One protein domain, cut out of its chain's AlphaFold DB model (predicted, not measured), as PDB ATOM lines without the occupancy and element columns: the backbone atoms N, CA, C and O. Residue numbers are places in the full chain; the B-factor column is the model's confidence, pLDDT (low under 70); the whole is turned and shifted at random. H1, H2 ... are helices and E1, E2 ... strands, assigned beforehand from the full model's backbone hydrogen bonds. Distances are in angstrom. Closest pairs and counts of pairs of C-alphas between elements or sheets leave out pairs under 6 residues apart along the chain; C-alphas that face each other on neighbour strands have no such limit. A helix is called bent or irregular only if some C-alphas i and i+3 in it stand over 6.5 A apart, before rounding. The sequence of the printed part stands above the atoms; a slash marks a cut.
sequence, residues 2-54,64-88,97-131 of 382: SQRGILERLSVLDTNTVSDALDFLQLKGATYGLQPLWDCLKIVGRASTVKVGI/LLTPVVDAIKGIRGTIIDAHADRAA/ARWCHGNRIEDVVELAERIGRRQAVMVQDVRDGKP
ATOM      1  N   SER A   2      94.950 105.155 124.747       43.72
ATOM      2  CA  SER A   2      95.088 104.214 123.625       43.72
ATOM      3  C   SER A   2      96.537 104.215 123.126       43.72
ATOM      4  O   SER A   2      97.054 105.284 122.797       43.72
ATOM      5  N   GLN A   3      97.209 103.059 123.115       53.94
ATOM      6  CA  GLN A   3      98.510 102.919 122.461       53.94
ATOM      7  C   GLN A   3      98.299 103.189 120.968       53.94
ATOM      8  O   GLN A   3      97.721 102.367 120.258       53.94
ATOM      9  N   ARG A   4      98.737 104.361 120.496       70.06
ATOM     10  CA  ARG A   4      98.802 104.661 119.062       70.06
ATOM     11  C   ARG A   4      99.568 103.549 118.352       70.06
ATOM     12  O   ARG A   4     100.633 103.138 118.816       70.06
ATOM     13  N   GLY A   5      99.045 103.083 117.221       83.44
ATOM     14  CA  GLY A   5      99.744 102.092 116.406       83.44
ATOM     15  C   GLY A   5     101.097 102.633 115.926       83.44
ATOM     16  O   GLY A   5     101.254 103.835 115.727       83.44
ATOM     17  N   ILE A   6     102.077 101.756 115.694       82.94
ATOM     18  CA  ILE A   6     103.434 102.121 115.227       82.94
ATOM     19  C   ILE A   6     103.420 103.081 114.037       82.94
ATOM     20  O   ILE A   6     104.193 104.032 114.010       82.94
ATOM     21  N   LEU A   7     102.526 102.863 113.067       82.81
ATOM     22  CA  LEU A   7     102.420 103.728 111.889       82.81
ATOM     23  C   LEU A   7     101.965 105.150 112.246       82.81
ATOM     24  O   LEU A   7     102.418 106.103 111.625       82.81
ATOM     25  N   GLU A   8     101.111 105.306 113.258       85.50
ATOM     26  CA  GLU A   8     100.668 106.614 113.753       85.50
ATOM     27  C   GLU A   8     101.765 107.310 114.571       85.50
ATOM     28  O   GLU A   8     101.908 108.527 114.525       85.50
ATOM     29  N   ARG A   9     102.592 106.546 115.293       89.75
ATOM     30  CA  ARG A   9     103.779 107.092 115.971       89.75
ATOM     31  C   ARG A   9     104.836 107.539 114.960       89.75
ATOM     32  O   ARG A   9     105.353 108.645 115.053       89.75
ATOM     33  N   LEU A  10     105.104 106.729 113.937       85.44
ATOM     34  CA  LEU A  10     106.012 107.089 112.844       85.44
ATOM     35  C   LEU A  10     105.509 108.294 112.038       85.44
ATOM     36  O   LEU A  10     106.313 109.119 111.613       85.44
ATOM     37  N   SER A  11     104.193 108.440 111.844       85.50
ATOM     38  CA  SER A  11     103.633 109.557 111.070       85.50
ATOM     39  C   SER A  11     103.818 110.919 111.730       85.50
ATOM     40  O   SER A  11     103.787 111.927 111.026       85.50
ATOM     41  N   VAL A  12     104.082 110.981 113.038       87.81
ATOM     42  CA  VAL A  12     104.403 112.239 113.732       87.81
ATOM     43  C   VAL A  12     105.906 112.491 113.868       87.81
ATOM     44  O   VAL A  12     106.299 113.619 114.144       87.81
ATOM     45  N   LEU A  13     106.749 111.483 113.629       86.75
ATOM     46  CA  LEU A  13     108.204 111.622 113.695       86.75
ATOM     47  C   LEU A  13     108.778 112.252 112.427       86.75
ATOM     48  O   LEU A  13     108.282 112.028 111.319       86.75
ATOM     49  N   ASP A  14     109.831 113.039 112.601       85.31
ATOM     50  CA  ASP A  14     110.629 113.562 111.500       85.31
ATOM     51  C   ASP A  14     111.537 112.466 110.910       85.31
ATOM     52  O   ASP A  14     111.999 111.568 111.615       85.31
ATOM     53  N   THR A  15     111.795 112.507 109.602       86.06
ATOM     54  CA  THR A  15     112.624 111.487 108.941       86.06
ATOM     55  C   THR A  15     114.079 111.512 109.431       86.06
ATOM     56  O   THR A  15     114.729 110.466 109.456       86.06
ATOM     57  N   ASN A  16     114.574 112.662 109.891       87.88
ATOM     58  CA  ASN A  16     115.926 112.836 110.420       87.88
ATOM     59  C   ASN A  16     116.068 112.137 111.777       87.88
ATOM     60  O   ASN A  16     117.037 111.412 111.980       87.88
ATOM     61  N   THR A  17     115.070 112.233 112.666       87.69
ATOM     62  CA  THR A  17     115.111 111.532 113.966       87.69
ATOM     63  C   THR A  17     115.025 110.020 113.809       87.69
ATOM     64  O   THR A  17     115.701 109.285 114.531       87.69
ATOM     65  N   VAL A  18     114.245 109.541 112.833       88.94
ATOM     66  CA  VAL A  18     114.202 108.116 112.474       88.94
ATOM     67  C   VAL A  18     115.552 107.662 111.912       88.94
ATOM     68  O   VAL A  18     116.048 106.609 112.310       88.94
ATOM     69  N   SER A  19     116.178 108.453 111.035       87.62
ATOM     70  CA  SER A  19     117.516 108.157 110.504       87.62
ATOM     71  C   SER A  19     118.576 108.104 111.606       87.62
ATOM     72  O   SER A  19     119.374 107.169 111.637       87.62
ATOM     73  N   ASP A  20     118.572 109.073 112.522       86.31
ATOM     74  CA  ASP A  20     119.524 109.135 113.631       86.31
ATOM     75  C   ASP A  20     119.341 107.920 114.563       86.31
ATOM     76  O   ASP A  20     120.317 107.275 114.948       86.31
ATOM     77  N   ALA A  21     118.095 107.523 114.858       87.31
ATOM     78  CA  ALA A  21     117.808 106.316 115.634       87.31
ATOM     79  C   ALA A  21     118.328 105.035 114.958       87.31
ATOM     80  O   ALA A  21     118.885 104.165 115.629       87.31
ATOM     81  N   LEU A  22     118.178 104.913 113.636       88.25
ATOM     82  CA  LEU A  22     118.717 103.781 112.878       88.25
ATOM     83  C   LEU A  22     120.246 103.721 112.962       88.25
ATOM     84  O   LEU A  22     120.791 102.644 113.205       88.25
ATOM     85  N   ASP A  23     120.922 104.864 112.813       84.56
ATOM     86  CA  ASP A  23     122.378 104.955 112.929       84.56
ATOM     87  C   ASP A  23     122.856 104.542 114.336       84.56
ATOM     88  O   ASP A  23     123.744 103.693 114.448       84.56
ATOM     89  N   PHE A  24     122.219 105.038 115.406       85.56
ATOM     90  CA  PHE A  24     122.537 104.645 116.790       85.56
ATOM     91  C   PHE A  24     122.333 103.152 117.055       85.56
ATOM     92  O   PHE A  24     123.107 102.529 117.781       85.56
ATOM     93  N   LEU A  25     121.293 102.561 116.465       86.19
ATOM     94  CA  LEU A  25     121.002 101.133 116.596       86.19
ATOM     95  C   LEU A  25     121.813 100.259 115.630       86.19
ATOM     96  O   LEU A  25     121.615  99.041 115.621       86.19
ATOM     97  N   GLN A  26     122.698 100.864 114.827       86.06
ATOM     98  CA  GLN A  26     123.496 100.223 113.779       86.06
ATOM     99  C   GLN A  26     122.642  99.450 112.758       86.06
ATOM    100  O   GLN A  26     123.051  98.430 112.195       86.06
ATOM    101  N   LEU A  27     121.428  99.938 112.509       83.31
ATOM    102  CA  LEU A  27     120.484  99.358 111.565       83.31
ATOM    103  C   LEU A  27     120.619 100.042 110.205       83.31
ATOM    104  O   LEU A  27     120.561 101.261 110.078       83.31
ATOM    105  N   LYS A  28     120.751  99.240 109.147       79.00
ATOM    106  CA  LYS A  28     120.725  99.752 107.774       79.00
ATOM    107  C   LYS A  28     119.274 100.007 107.373       79.00
ATOM    108  O   LYS A  28     118.495  99.064 107.301       79.00
ATOM    109  N   GLY A  29     118.925 101.257 107.088       71.19
ATOM    110  CA  GLY A  29     117.565 101.612 106.662       71.19
ATOM    111  C   GLY A  29     117.461 102.844 105.765       71.19
ATOM    112  O   GLY A  29     116.496 102.954 105.019       71.19
ATOM    113  N   ALA A  30     118.460 103.730 105.765       70.44
ATOM    114  CA  ALA A  30     118.513 104.850 104.830       70.44
ATOM    115  C   ALA A  30     119.014 104.379 103.450       70.44
ATOM    116  O   ALA A  30     120.148 103.913 103.310       70.44
ATOM    117  N   THR A  31     118.166 104.483 102.427       68.50
ATOM    118  CA  THR A  31     118.569 104.445 101.005       68.50
ATOM    119  C   THR A  31     119.146 105.799 100.634       68.50
ATOM    120  O   THR A  31     118.773 106.730 101.297       68.50
ATOM    121  N   TYR A  32     120.012 105.965  99.632       63.19
ATOM    122  CA  TYR A  32     120.514 107.291  99.217       63.19
ATOM    123  C   TYR A  32     120.310 107.507  97.715       63.19
ATOM    124  O   TYR A  32     120.261 106.540  96.953       63.19
ATOM    125  N   GLY A  33     120.191 108.768  97.291       65.19
ATOM    126  CA  GLY A  33     120.021 109.134  95.877       65.19
ATOM    127  C   GLY A  33     118.599 108.972  95.327       65.19
ATOM    128  O   GLY A  33     118.400 109.095  94.123       65.19
ATOM    129  N   LEU A  34     117.612 108.706  96.187       70.62
ATOM    130  CA  LEU A  34     116.194 108.740  95.827       70.62
ATOM    131  C   LEU A  34     115.601 110.076  96.277       70.62
ATOM    132  O   LEU A  34     115.657 110.407  97.460       70.62
ATOM    133  N   GLN A  35     115.040 110.829  95.334       69.00
ATOM    134  CA  GLN A  35     114.365 112.103  95.587       69.00
ATOM    135  C   GLN A  35     112.891 111.988  95.179       69.00
ATOM    136  O   GLN A  35     112.572 111.227  94.258       69.00
ATOM    137  N   PRO A  36     111.976 112.707  95.852       73.44
ATOM    138  CA  PRO A  36     110.578 112.722  95.453       73.44
ATOM    139  C   PRO A  36     110.442 113.373  94.068       73.44
ATOM    140  O   PRO A  36     111.074 114.388  93.788       73.44
ATOM    141  N   LEU A  37     109.623 112.772  93.199       73.25
ATOM    142  CA  LEU A  37     109.423 113.250  91.824       73.25
ATOM    143  C   LEU A  37     108.564 114.529  91.760       73.25
ATOM    144  O   LEU A  37     108.655 115.292  90.806       73.25
ATOM    145  N   TRP A  38     107.736 114.766  92.776       74.81
ATOM    146  CA  TRP A  38     106.939 115.979  92.969       74.81
ATOM    147  C   TRP A  38     106.877 116.300  94.462       74.81
ATOM    148  O   TRP A  38     107.312 115.497  95.288       74.81
ATOM    149  N   ASP A  39     106.321 117.456  94.818       69.56
ATOM    150  CA  ASP A  39     106.125 117.816  96.220       69.56
ATOM    151  C   ASP A  39     105.073 116.898  96.862       69.56
ATOM    152  O   ASP A  39     103.866 117.037  96.643       69.56
ATOM    153  N   CYS A  40     105.539 115.870  97.569       75.44
ATOM    154  CA  CYS A  40     104.691 114.870  98.191       75.44
ATOM    155  C   CYS A  40     104.738 114.990  99.713       75.44
ATOM    156  O   CYS A  40     105.784 115.197 100.328       75.44
ATOM    157  N   LEU A  41     103.569 114.821 100.333       73.69
ATOM    158  CA  LEU A  41     103.474 114.735 101.784       73.69
ATOM    159  C   LEU A  41     104.266 113.530 102.291       73.69
ATOM    160  O   LEU A  41     104.371 112.506 101.612       73.69
ATOM    161  N   LYS A  42     104.763 113.633 103.527       78.31
ATOM    162  CA  LYS A  42     105.451 112.533 104.205       78.31
ATOM    163  C   LYS A  42     104.624 111.249 104.122       78.31
ATOM    164  O   LYS A  42     103.484 111.196 104.586       78.31
ATOM    165  N   ILE A  43     105.236 110.203 103.580       81.50
ATOM    166  CA  ILE A  43     104.614 108.892 103.433       81.50
ATOM    167  C   ILE A  43     105.106 107.995 104.565       81.50
ATOM    168  O   ILE A  43     106.305 107.802 104.743       81.50
ATOM    169  N   VAL A  44     104.168 107.423 105.318       82.06
ATOM    170  CA  VAL A  44     104.452 106.408 106.335       82.06
ATOM    171  C   VAL A  44     103.602 105.187 106.049       82.06
ATOM    172  O   VAL A  44     102.383 105.278 105.891       82.06
ATOM    173  N   GLY A  45     104.254 104.033 105.970       79.12
ATOM    174  CA  GLY A  45     103.580 102.808 105.598       79.12
ATOM    175  C   GLY A  45     104.460 101.572 105.676       79.12
ATOM    176  O   GLY A  45     105.674 101.658 105.853       79.12
ATOM    177  N   ARG A  46     103.828 100.409 105.536       75.62
ATOM    178  CA  ARG A  46     104.524  99.136 105.353       75.62
ATOM    179  C   ARG A  46     105.075  99.082 103.931       75.62
ATOM    180  O   ARG A  46     104.346  99.364 102.984       75.62
ATOM    181  N   ALA A  47     106.345  98.723 103.783       75.12
ATOM    182  CA  ALA A  47     106.945  98.533 102.470       75.12
ATOM    183  C   ALA A  47     106.571  97.153 101.901       75.12
ATOM    184  O   ALA A  47     106.775  96.134 102.560       75.12
ATOM    185  N   SER A  48     106.059  97.130 100.673       68.50
ATOM    186  CA  SER A  48     105.889  95.939  99.840       68.50
ATOM    187  C   SER A  48     106.965  95.961  98.762       68.50
ATOM    188  O   SER A  48     106.952  96.822  97.882       68.50
ATOM    189  N   THR A  49     107.918  95.031  98.841       70.81
ATOM    190  CA  THR A  49     109.086  95.014  97.952       70.81
ATOM    191  C   THR A  49     108.916  94.055  96.784       70.81
ATOM    192  O   THR A  49     108.461  92.925  96.968       70.81
ATOM    193  N   VAL A  50     109.370  94.465  95.601       67.12
ATOM    194  CA  VAL A  50     109.291  93.686  94.361       67.12
ATOM    195  C   VAL A  50     110.674  93.599  93.738       67.12
ATOM    196  O   VAL A  50     111.357  94.612  93.572       67.12
ATOM    197  N   LYS A  51     111.093  92.388  93.366       71.25
ATOM    198  CA  LYS A  51     112.340  92.172  92.628       71.25
ATOM    199  C   LYS A  51     112.033  92.060  91.138       71.25
ATOM    200  O   LYS A  51     111.313  91.155  90.725       71.25
ATOM    201  N   VAL A  52     112.600  92.956  90.337       70.62
ATOM    202  CA  VAL A  52     112.456  92.949  88.876       70.62
ATOM    203  C   VAL A  52     113.634  92.192  88.256       70.62
ATOM    204  O   VAL A  52     114.797  92.480  88.547       70.62
ATOM    205  N   GLY A  53     113.325  91.193  87.428       70.00
ATOM    206  CA  GLY A  53     114.300  90.359  86.718       70.00
ATOM    207  C   GLY A  53     114.434  90.715  85.236       70.00
ATOM    208  O   GLY A  53     113.666  91.511  84.695       70.00
ATOM    209  N   ILE A  54     115.414  90.098  84.571       69.94
ATOM    210  CA  ILE A  54     115.610  90.227  83.122       69.94
ATOM    211  C   ILE A  54     114.414  89.593  82.400       69.94
ATOM    212  O   ILE A  54     113.958  88.505  82.750       69.94
ATOM    213  N   LEU A  64     104.136  96.241  85.333       68.50
ATOM    214  CA  LEU A  64     105.053  95.581  86.288       68.50
ATOM    215  C   LEU A  64     104.631  95.678  87.768       68.50
ATOM    216  O   LEU A  64     105.042  94.852  88.577       68.50
ATOM    217  N   LEU A  65     103.820  96.678  88.117       69.75
ATOM    218  CA  LEU A  65     103.347  96.915  89.483       69.75
ATOM    219  C   LEU A  65     101.903  96.456  89.729       69.75
ATOM    220  O   LEU A  65     101.493  96.392  90.883       69.75
ATOM    221  N   THR A  66     101.135  96.106  88.692       72.38
ATOM    222  CA  THR A  66      99.717  95.722  88.833       72.38
ATOM    223  C   THR A  66      99.518  94.529  89.776       72.38
ATOM    224  O   THR A  66      98.738  94.668  90.713       72.38
ATOM    225  N   PRO A  67     100.280  93.417  89.670       69.94
ATOM    226  CA  PRO A  67     100.104  92.284  90.585       69.94
ATOM    227  C   PRO A  67     100.430  92.619  92.047       69.94
ATOM    228  O   PRO A  67      99.953  91.969  92.971       69.94
ATOM    229  N   VAL A  68     101.275  93.629  92.257       68.75
ATOM    230  CA  VAL A  68     101.739  94.063  93.577       68.75
ATOM    231  C   VAL A  68     100.661  94.911  94.231       68.75
ATOM    232  O   VAL A  68     100.348  94.695  95.393       68.75
ATOM    233  N   VAL A  69     100.066  95.829  93.466       69.06
ATOM    234  CA  VAL A  69      98.902  96.612  93.889       69.06
ATOM    235  C   VAL A  69      97.727  95.688  94.213       69.06
ATOM    236  O   VAL A  69      97.149  95.818  95.288       69.06
ATOM    237  N   ASP A  70      97.442  94.702  93.358       71.38
ATOM    238  CA  ASP A  70      96.347  93.742  93.565       71.38
ATOM    239  C   ASP A  70      96.551  92.858  94.810       71.38
ATOM    240  O   ASP A  70      95.588  92.459  95.469       71.38
ATOM    241  N   ALA A  71      97.804  92.562  95.170       69.31
ATOM    242  CA  ALA A  71      98.135  91.779  96.359       69.31
ATOM    243  C   ALA A  71      98.011  92.572  97.676       69.31
ATOM    244  O   ALA A  71      97.968  91.968  98.755       69.31
ATOM    245  N   ILE A  72      97.951  93.908  97.623       68.19
ATOM    246  CA  ILE A  72      97.837  94.760  98.812       68.19
ATOM    247  C   ILE A  72      96.384  94.776  99.296       68.19
ATOM    248  O   ILE A  72      95.504  95.415  98.724       68.19
ATOM    249  N   LYS A  73      96.126  94.097 100.419       60.34
ATOM    250  CA  LYS A  73      94.827  94.140 101.104       60.34
ATOM    251  C   LYS A  73      94.776  95.337 102.060       60.34
ATOM    252  O   LYS A  73      95.366  95.294 103.135       60.34
ATOM    253  N   GLY A  74      94.037  96.381 101.678       57.47
ATOM    254  CA  GLY A  74      93.841  97.603 102.470       57.47
ATOM    255  C   GLY A  74      94.671  98.787 101.959       57.47
ATOM    256  O   GLY A  74      95.873  98.681 101.751       57.47
ATOM    257  N   ILE A  75      94.015  99.931 101.740       45.94
ATOM    258  CA  ILE A  75      94.550 101.049 100.934       45.94
ATOM    259  C   ILE A  75      95.432 102.020 101.750       45.94
ATOM    260  O   ILE A  75      96.194 102.800 101.184       45.94
ATOM    261  N   ARG A  76      95.373 102.006 103.089       51.31
ATOM    262  CA  ARG A  76      96.087 103.003 103.907       51.31
ATOM    263  C   ARG A  76      97.481 102.530 104.317       51.31
ATOM    264  O   ARG A  76      97.611 101.628 105.138       51.31
ATOM    265  N   GLY A  77      98.503 103.223 103.811       51.59
ATOM    266  CA  GLY A  77      99.874 103.131 104.313       51.59
ATOM    267  C   GLY A  77     100.676 101.952 103.768       51.59
ATOM    268  O   GLY A  77     101.371 101.301 104.544       51.59
ATOM    269  N   THR A  78     100.612 101.680 102.461       54.00
ATOM    270  CA  THR A  78     101.532 100.737 101.803       54.00
ATOM    271  C   THR A  78     102.441 101.481 100.829       54.00
ATOM    272  O   THR A  78     101.959 102.215  99.971       54.00
ATOM    273  N   ILE A  79     103.754 101.297 100.973       56.84
ATOM    274  CA  ILE A  79     104.791 101.860 100.101       56.84
ATOM    275  C   ILE A  79     105.252 100.742  99.169       56.84
ATOM    276  O   ILE A  79     105.654  99.684  99.646       56.84
ATOM    277  N   ILE A  80     105.191 100.947  97.856       54.28
ATOM    278  CA  ILE A  80     105.681  99.962  96.887       54.28
ATOM    279  C   ILE A  80     107.115 100.327  96.516       54.28
ATOM    280  O   ILE A  80     107.365 101.428  96.038       54.28
ATOM    281  N   ASP A  81     108.034  99.394  96.737       55.72
ATOM    282  CA  ASP A  81     109.457  99.560  96.445       55.72
ATOM    283  C   ASP A  81     109.906  98.500  95.426       55.72
ATOM    284  O   ASP A  81     109.712  97.300  95.638       55.72
ATOM    285  N   ALA A  82     110.476  98.927  94.299       51.97
ATOM    286  CA  ALA A  82     110.863  98.048  93.197       51.97
ATOM    287  C   ALA A  82     112.367  98.156  92.919       51.97
ATOM    288  O   ALA A  82     112.870  99.229  92.597       51.97
ATOM    289  N   HIS A  83     113.075  97.023  92.978       53.56
ATOM    290  CA  HIS A  83     114.526  96.955  92.752       53.56
ATOM    291  C   HIS A  83     114.872  96.038  91.574       53.56
ATOM    292  O   HIS A  83     114.346  94.927  91.475       53.56
ATOM    293  N   ALA A  84     115.790  96.473  90.704       46.84
ATOM    294  CA  ALA A  84     116.318  95.686  89.584       46.84
ATOM    295  C   ALA A  84     117.638  94.980  89.954       46.84
ATOM    296  O   ALA A  84     118.474  95.544  90.665       46.84
ATOM    297  N   ASP A  85     117.841  93.746  89.473       41.53
ATOM    298  CA  ASP A  85     119.063  92.977  89.754       41.53
ATOM    299  C   ASP A  85     120.311  93.563  89.053       41.53
ATOM    300  O   ASP A  85     120.269  94.031  87.913       41.53
ATOM    301  N   ARG A  86     121.447  93.522  89.753       45.12
ATOM    302  CA  ARG A  86     122.697  94.276  89.520       45.12
ATOM    303  C   ARG A  86     123.563  93.769  88.349       45.12
ATOM    304  O   ARG A  86     124.790  93.809  88.427       45.12
ATOM    305  N   ALA A  87     122.964  93.307  87.253       35.56
ATOM    306  CA  ALA A  87     123.707  92.800  86.090       35.56
ATOM    307  C   ALA A  87     123.759  93.762  84.882       35.56
ATOM    308  O   ALA A  87     124.516  93.512  83.948       35.56
ATOM    309  N   ALA A  88     123.036  94.886  84.895       30.83
ATOM    310  CA  ALA A  88     123.122  95.906  83.845       30.83
ATOM    311  C   ALA A  88     123.945  97.114  84.330       30.83
ATOM    312  O   ALA A  88     123.626  97.736  85.341       30.83
ATOM    313  N   ALA A  97     119.141  97.174 101.071       33.94
ATOM    314  CA  ALA A  97     118.346  97.630 102.191       33.94
ATOM    315  C   ALA A  97     117.614  96.409 102.759       33.94
ATOM    316  O   ALA A  97     116.525  96.042 102.326       33.94
ATOM    317  N   ARG A  98     118.248  95.724 103.714       34.69
ATOM    318  CA  ARG A  98     117.518  94.886 104.666       34.69
ATOM    319  C   ARG A  98     116.813  95.844 105.615       34.69
ATOM    320  O   ARG A  98     117.380  96.218 106.635       34.69
ATOM    321  N   TRP A  99     115.620  96.274 105.212       49.31
ATOM    322  CA  TRP A  99     114.713  97.078 106.024       49.31
ATOM    323  C   TRP A  99     114.527  96.442 107.403       49.31
ATOM    324  O   TRP A  99     114.655  95.219 107.540       49.31
ATOM    325  N   CYS A 100     114.278  97.288 108.408       45.84
ATOM    326  CA  CYS A 100     114.132  96.928 109.816       45.84
ATOM    327  C   CYS A 100     113.517  95.537 109.967       45.84
ATOM    328  O   CYS A 100     112.367  95.314 109.588       45.84
ATOM    329  N   HIS A 101     114.304  94.593 110.488       51.03
ATOM    330  CA  HIS A 101     113.777  93.285 110.849       51.03
ATOM    331  C   HIS A 101     112.630  93.570 111.819       51.03
ATOM    332  O   HIS A 101     112.850  94.285 112.798       51.03
ATOM    333  N   GLY A 102     111.416  93.105 111.507       55.00
ATOM    334  CA  GLY A 102     110.169  93.566 112.137       55.00
ATOM    335  C   GLY A 102     110.140  93.530 113.671       55.00
ATOM    336  O   GLY A 102     109.288  94.172 114.263       55.00
ATOM    337  N   ASN A 103     111.102  92.856 114.302       65.88
ATOM    338  CA  ASN A 103     111.278  92.749 115.746       65.88
ATOM    339  C   ASN A 103     111.984  93.953 116.408       65.88
ATOM    340  O   ASN A 103     112.197  93.910 117.613       65.88
ATOM    341  N   ARG A 104     112.417  94.981 115.657       82.94
ATOM    342  CA  ARG A 104     113.152  96.145 116.208       82.94
ATOM    343  C   ARG A 104     112.532  97.507 115.897       82.94
ATOM    344  O   ARG A 104     113.161  98.533 116.138       82.94
ATOM    345  N   ILE A 105     111.334  97.546 115.312       84.06
ATOM    346  CA  ILE A 105     110.715  98.822 114.930       84.06
ATOM    347  C   ILE A 105     110.310  99.642 116.163       84.06
ATOM    348  O   ILE A 105     110.469 100.858 116.148       84.06
ATOM    349  N   GLU A 106     109.880  98.996 117.245       88.75
ATOM    350  CA  GLU A 106     109.607  99.641 118.530       88.75
ATOM    351  C   GLU A 106     110.843 100.359 119.080       88.75
ATOM    352  O   GLU A 106     110.744 101.549 119.379       88.75
ATOM    353  N   ASP A 107     112.007  99.695 119.112       88.94
ATOM    354  CA  ASP A 107     113.274 100.302 119.551       88.94
ATOM    355  C   ASP A 107     113.594 101.575 118.755       88.94
ATOM    356  O   ASP A 107     114.009 102.592 119.314       88.94
ATOM    357  N   VAL A 108     113.405 101.521 117.429       88.75
ATOM    358  CA  VAL A 108     113.663 102.653 116.526       88.75
ATOM    359  C   VAL A 108     112.716 103.806 116.843       88.75
ATOM    360  O   VAL A 108     113.168 104.943 116.959       88.75
ATOM    361  N   VAL A 109     111.417 103.532 116.994       89.81
ATOM    362  CA  VAL A 109     110.406 104.565 117.266       89.81
ATOM    363  C   VAL A 109     110.638 105.209 118.631       89.81
ATOM    364  O   VAL A 109     110.626 106.433 118.728       89.81
ATOM    365  N   GLU A 110     110.896 104.424 119.676       91.94
ATOM    366  CA  GLU A 110     111.162 104.952 121.019       91.94
ATOM    367  C   GLU A 110     112.427 105.812 121.064       91.94
ATOM    368  O   GLU A 110     112.436 106.897 121.664       91.94
ATOM    369  N   LEU A 111     113.492 105.362 120.396       89.12
ATOM    370  CA  LEU A 111     114.727 106.126 120.306       89.12
ATOM    371  C   LEU A 111     114.533 107.413 119.496       89.12
ATOM    372  O   LEU A 111     114.972 108.471 119.947       89.12
ATOM    373  N   ALA A 112     113.837 107.355 118.361       88.69
ATOM    374  CA  ALA A 112     113.536 108.525 117.538       88.69
ATOM    375  C   ALA A 112     112.671 109.552 118.290       88.69
ATOM    376  O   ALA A 112     112.956 110.748 118.247       88.69
ATOM    377  N   GLU A 113     111.665 109.107 119.052       91.94
ATOM    378  CA  GLU A 113     110.862 109.970 119.927       91.94
ATOM    379  C   GLU A 113     111.728 110.659 120.995       91.94
ATOM    380  O   GLU A 113     111.540 111.842 121.294       91.94
ATOM    381  N   ARG A 114     112.699 109.939 121.571       91.31
ATOM    382  CA  ARG A 114     113.641 110.498 122.550       91.31
ATOM    383  C   ARG A 114     114.587 111.520 121.917       91.31
ATOM    384  O   ARG A 114     114.779 112.584 122.504       91.31
ATOM    385  N   ILE A 115     115.136 111.220 120.738       87.25
ATOM    386  CA  ILE A 115     115.984 112.141 119.966       87.25
ATOM    387  C   ILE A 115     115.198 113.410 119.625       87.25
ATOM    388  O   ILE A 115     115.672 114.507 119.909       87.25
ATOM    389  N   GLY A 116     113.967 113.275 119.123       87.06
ATOM    390  CA  GLY A 116     113.118 114.415 118.774       87.06
ATOM    391  C   GLY A 116     112.798 115.320 119.967       87.06
ATOM    392  O   GLY A 116     112.924 116.538 119.864       87.06
ATOM    393  N   ARG A 117     112.464 114.747 121.136       89.81
ATOM    394  CA  ARG A 117     112.286 115.534 122.375       89.81
ATOM    395  C   ARG A 117     113.556 116.294 122.754       89.81
ATOM    396  O   ARG A 117     113.473 117.436 123.191       89.81
ATOM    397  N   ARG A 118     114.724 115.672 122.594       86.69
ATOM    398  CA  ARG A 118     116.005 116.299 122.925       86.69
ATOM    399  C   ARG A 118     116.347 117.440 121.972       86.69
ATOM    400  O   ARG A 118     116.712 118.508 122.449       86.69
ATOM    401  N   GLN A 119     116.186 117.240 120.668       85.88
ATOM    402  CA  GLN A 119     116.394 118.291 119.671       85.88
ATOM    403  C   GLN A 119     115.470 119.484 119.920       85.88
ATOM    404  O   GLN A 119     115.929 120.616 119.870       85.88
ATOM    405  N   ALA A 120     114.209 119.252 120.301       87.00
ATOM    406  CA  ALA A 120     113.302 120.335 120.677       87.00
ATOM    407  C   ALA A 120     113.820 121.165 121.871       87.00
ATOM    408  O   ALA A 120     113.702 122.386 121.857       87.00
ATOM    409  N   VAL A 121     114.434 120.520 122.872       88.88
ATOM    410  CA  VAL A 121     115.079 121.223 123.998       88.88
ATOM    411  C   VAL A 121     116.305 122.006 123.528       88.88
ATOM    412  O   VAL A 121     116.433 123.167 123.881       88.88
ATOM    413  N   MET A 122     117.166 121.408 122.699       87.81
ATOM    414  CA  MET A 122     118.353 122.081 122.144       87.81
ATOM    415  C   MET A 122     117.979 123.328 121.336       87.81
ATOM    416  O   MET A 122     118.588 124.384 121.454       87.81
ATOM    417  N   VAL A 123     116.931 123.203 120.531       85.69
ATOM    418  CA  VAL A 123     116.338 124.302 119.780       85.69
ATOM    419  C   VAL A 123     115.851 125.416 120.707       85.69
ATOM    420  O   VAL A 123     116.120 126.587 120.446       85.69
ATOM    421  N   GLN A 124     115.149 125.068 121.787       86.31
ATOM    422  CA  GLN A 124     114.681 126.056 122.754       86.31
ATOM    423  C   GLN A 124     115.855 126.731 123.473       86.31
ATOM    424  O   GLN A 124     115.874 127.947 123.578       86.31
ATOM    425  N   ASP A 125     116.871 125.966 123.864       87.81
ATOM    426  CA  ASP A 125     118.100 126.476 124.473       87.81
ATOM    427  C   ASP A 125     118.808 127.511 123.574       87.81
ATOM    428  O   ASP A 125     119.240 128.560 124.052       87.81
ATOM    429  N   VAL A 126     118.882 127.254 122.262       84.12
ATOM    430  CA  VAL A 126     119.411 128.214 121.276       84.12
ATOM    431  C   VAL A 126     118.545 129.468 121.186       84.12
ATOM    432  O   VAL A 126     119.078 130.577 121.121       84.12
ATOM    433  N   ARG A 127     117.214 129.314 121.206       84.56
ATOM    434  CA  ARG A 127     116.268 130.444 121.228       84.56
ATOM    435  C   ARG A 127     116.390 131.287 122.488       84.56
ATOM    436  O   ARG A 127     116.260 132.503 122.412       84.56
ATOM    437  N   ASP A 128     116.705 130.648 123.605       86.94
ATOM    438  CA  ASP A 128     116.967 131.297 124.887       86.94
ATOM    439  C   ASP A 128     118.379 131.923 124.944       86.94
ATOM    440  O   ASP A 128     118.766 132.510 125.953       86.94
ATOM    441  N   GLY A 129     119.150 131.833 123.851       81.81
ATOM    442  CA  GLY A 129     120.421 132.527 123.660       81.81
ATOM    443  C   GLY A 129     121.668 131.715 124.004       81.81
ATOM    444  O   GLY A 129     122.761 132.282 123.974       81.81
ATOM    445  N   LYS A 130     121.554 130.413 124.304       83.94
ATOM    446  CA  LYS A 130     122.733 129.579 124.585       83.94
ATOM    447  C   LYS A 130     123.606 129.384 123.329       83.94
ATOM    448  O   LYS A 130     123.053 129.254 122.231       83.94
ATOM    449  N   PRO A 131     124.947 129.343 123.462       80.00
ATOM    450  CA  PRO A 131     125.857 129.065 122.344       80.00
ATOM    451  C   PRO A 131     125.617 127.685 121.717       80.00
ATOM    452  O   PRO A 131     125.328 126.722 122.433       80.00
TER     453      PRO A 131
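This is residues 2 to 54, 64 to 88 and 97 to 131 of the 382 residues of an uncharacterized protein of Talaromyces rugulosus (UniProt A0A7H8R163). Two loosely joined parts make a long model: at one end a two-stranded ribbon, E1 and E2, with the small helix H3 over it, and at the other the long helix H4 with the short helices H1 and H2 packed on its residues 105 to 116. Residues 123 to 129 of the last stretch stick out, as does a loop, residues 32 to 41. The 113 printed residues hold, in order, H1, H2, E1, H3, E2 and H4, of mixed class, helices and strands, and the sheet is parallel. The whole is loose, with a radius of gyration of the C-alphas of 17.3 A and spans of 58 by 40 by 31 A.

E1, residues 46 to 52, and E2, residues 78 to 84, are parallel at 23 degrees; N 48 and O 79 are 2.8 A apart and N 81 and O 48 are 3.0 A apart, within hydrogen-bond range. The closest C-alphas of E1 and H3, residues 66 to 71, are those of Val 50 and Val 68, at 7.6 A. H4, residues 102 to 127, and E1 are apart. With its residues 108 to 116 alone, H4 touches H2, residues 15 to 24, at a steep tilt of 66 degrees, opposite ways; the C-alphas of Thr 17 and Ala 112 are closest, 4.9 A. With its residues 105 to 109 alone, H4 touches H1, residues 6 to 12, at a shallow tilt of 20 degrees, the same way; the C-alphas of Leu 10 and Val 109 are closest, 6.7 A. Every O i to N i+4 pair is within hydrogen-bond range in H2 and H3, against 2 of 3 in H1 and 20 of 22 in H4.

E1 is 19.3 A long and begins at C-alpha 46, (104.524, 99.136, 105.353); E2 is 19.8 A long. H3 measures 8.6 A, H1 10.3 A and H2 14.4 A. H4 measures 38.5 A, ends at C-alpha 127, (116.268, 130.444, 121.228), and is irregular: C-alphas 103 and 106 are 7.6 A apart.

The two C-alphas farthest apart, those of Ile 54 and Gly 129, lie 58.8 A from each other. Residues 55 to 63 and 89 to 96 are not printed, with C-alpha gaps of 12.3 A and 19.0 A across the cuts. The link from H2 to E1, 21 residues, is long. Mean pLDDT of the printed part is 73.4, and 40 residues are under 70, among them 71 to 88 and 97 to 103.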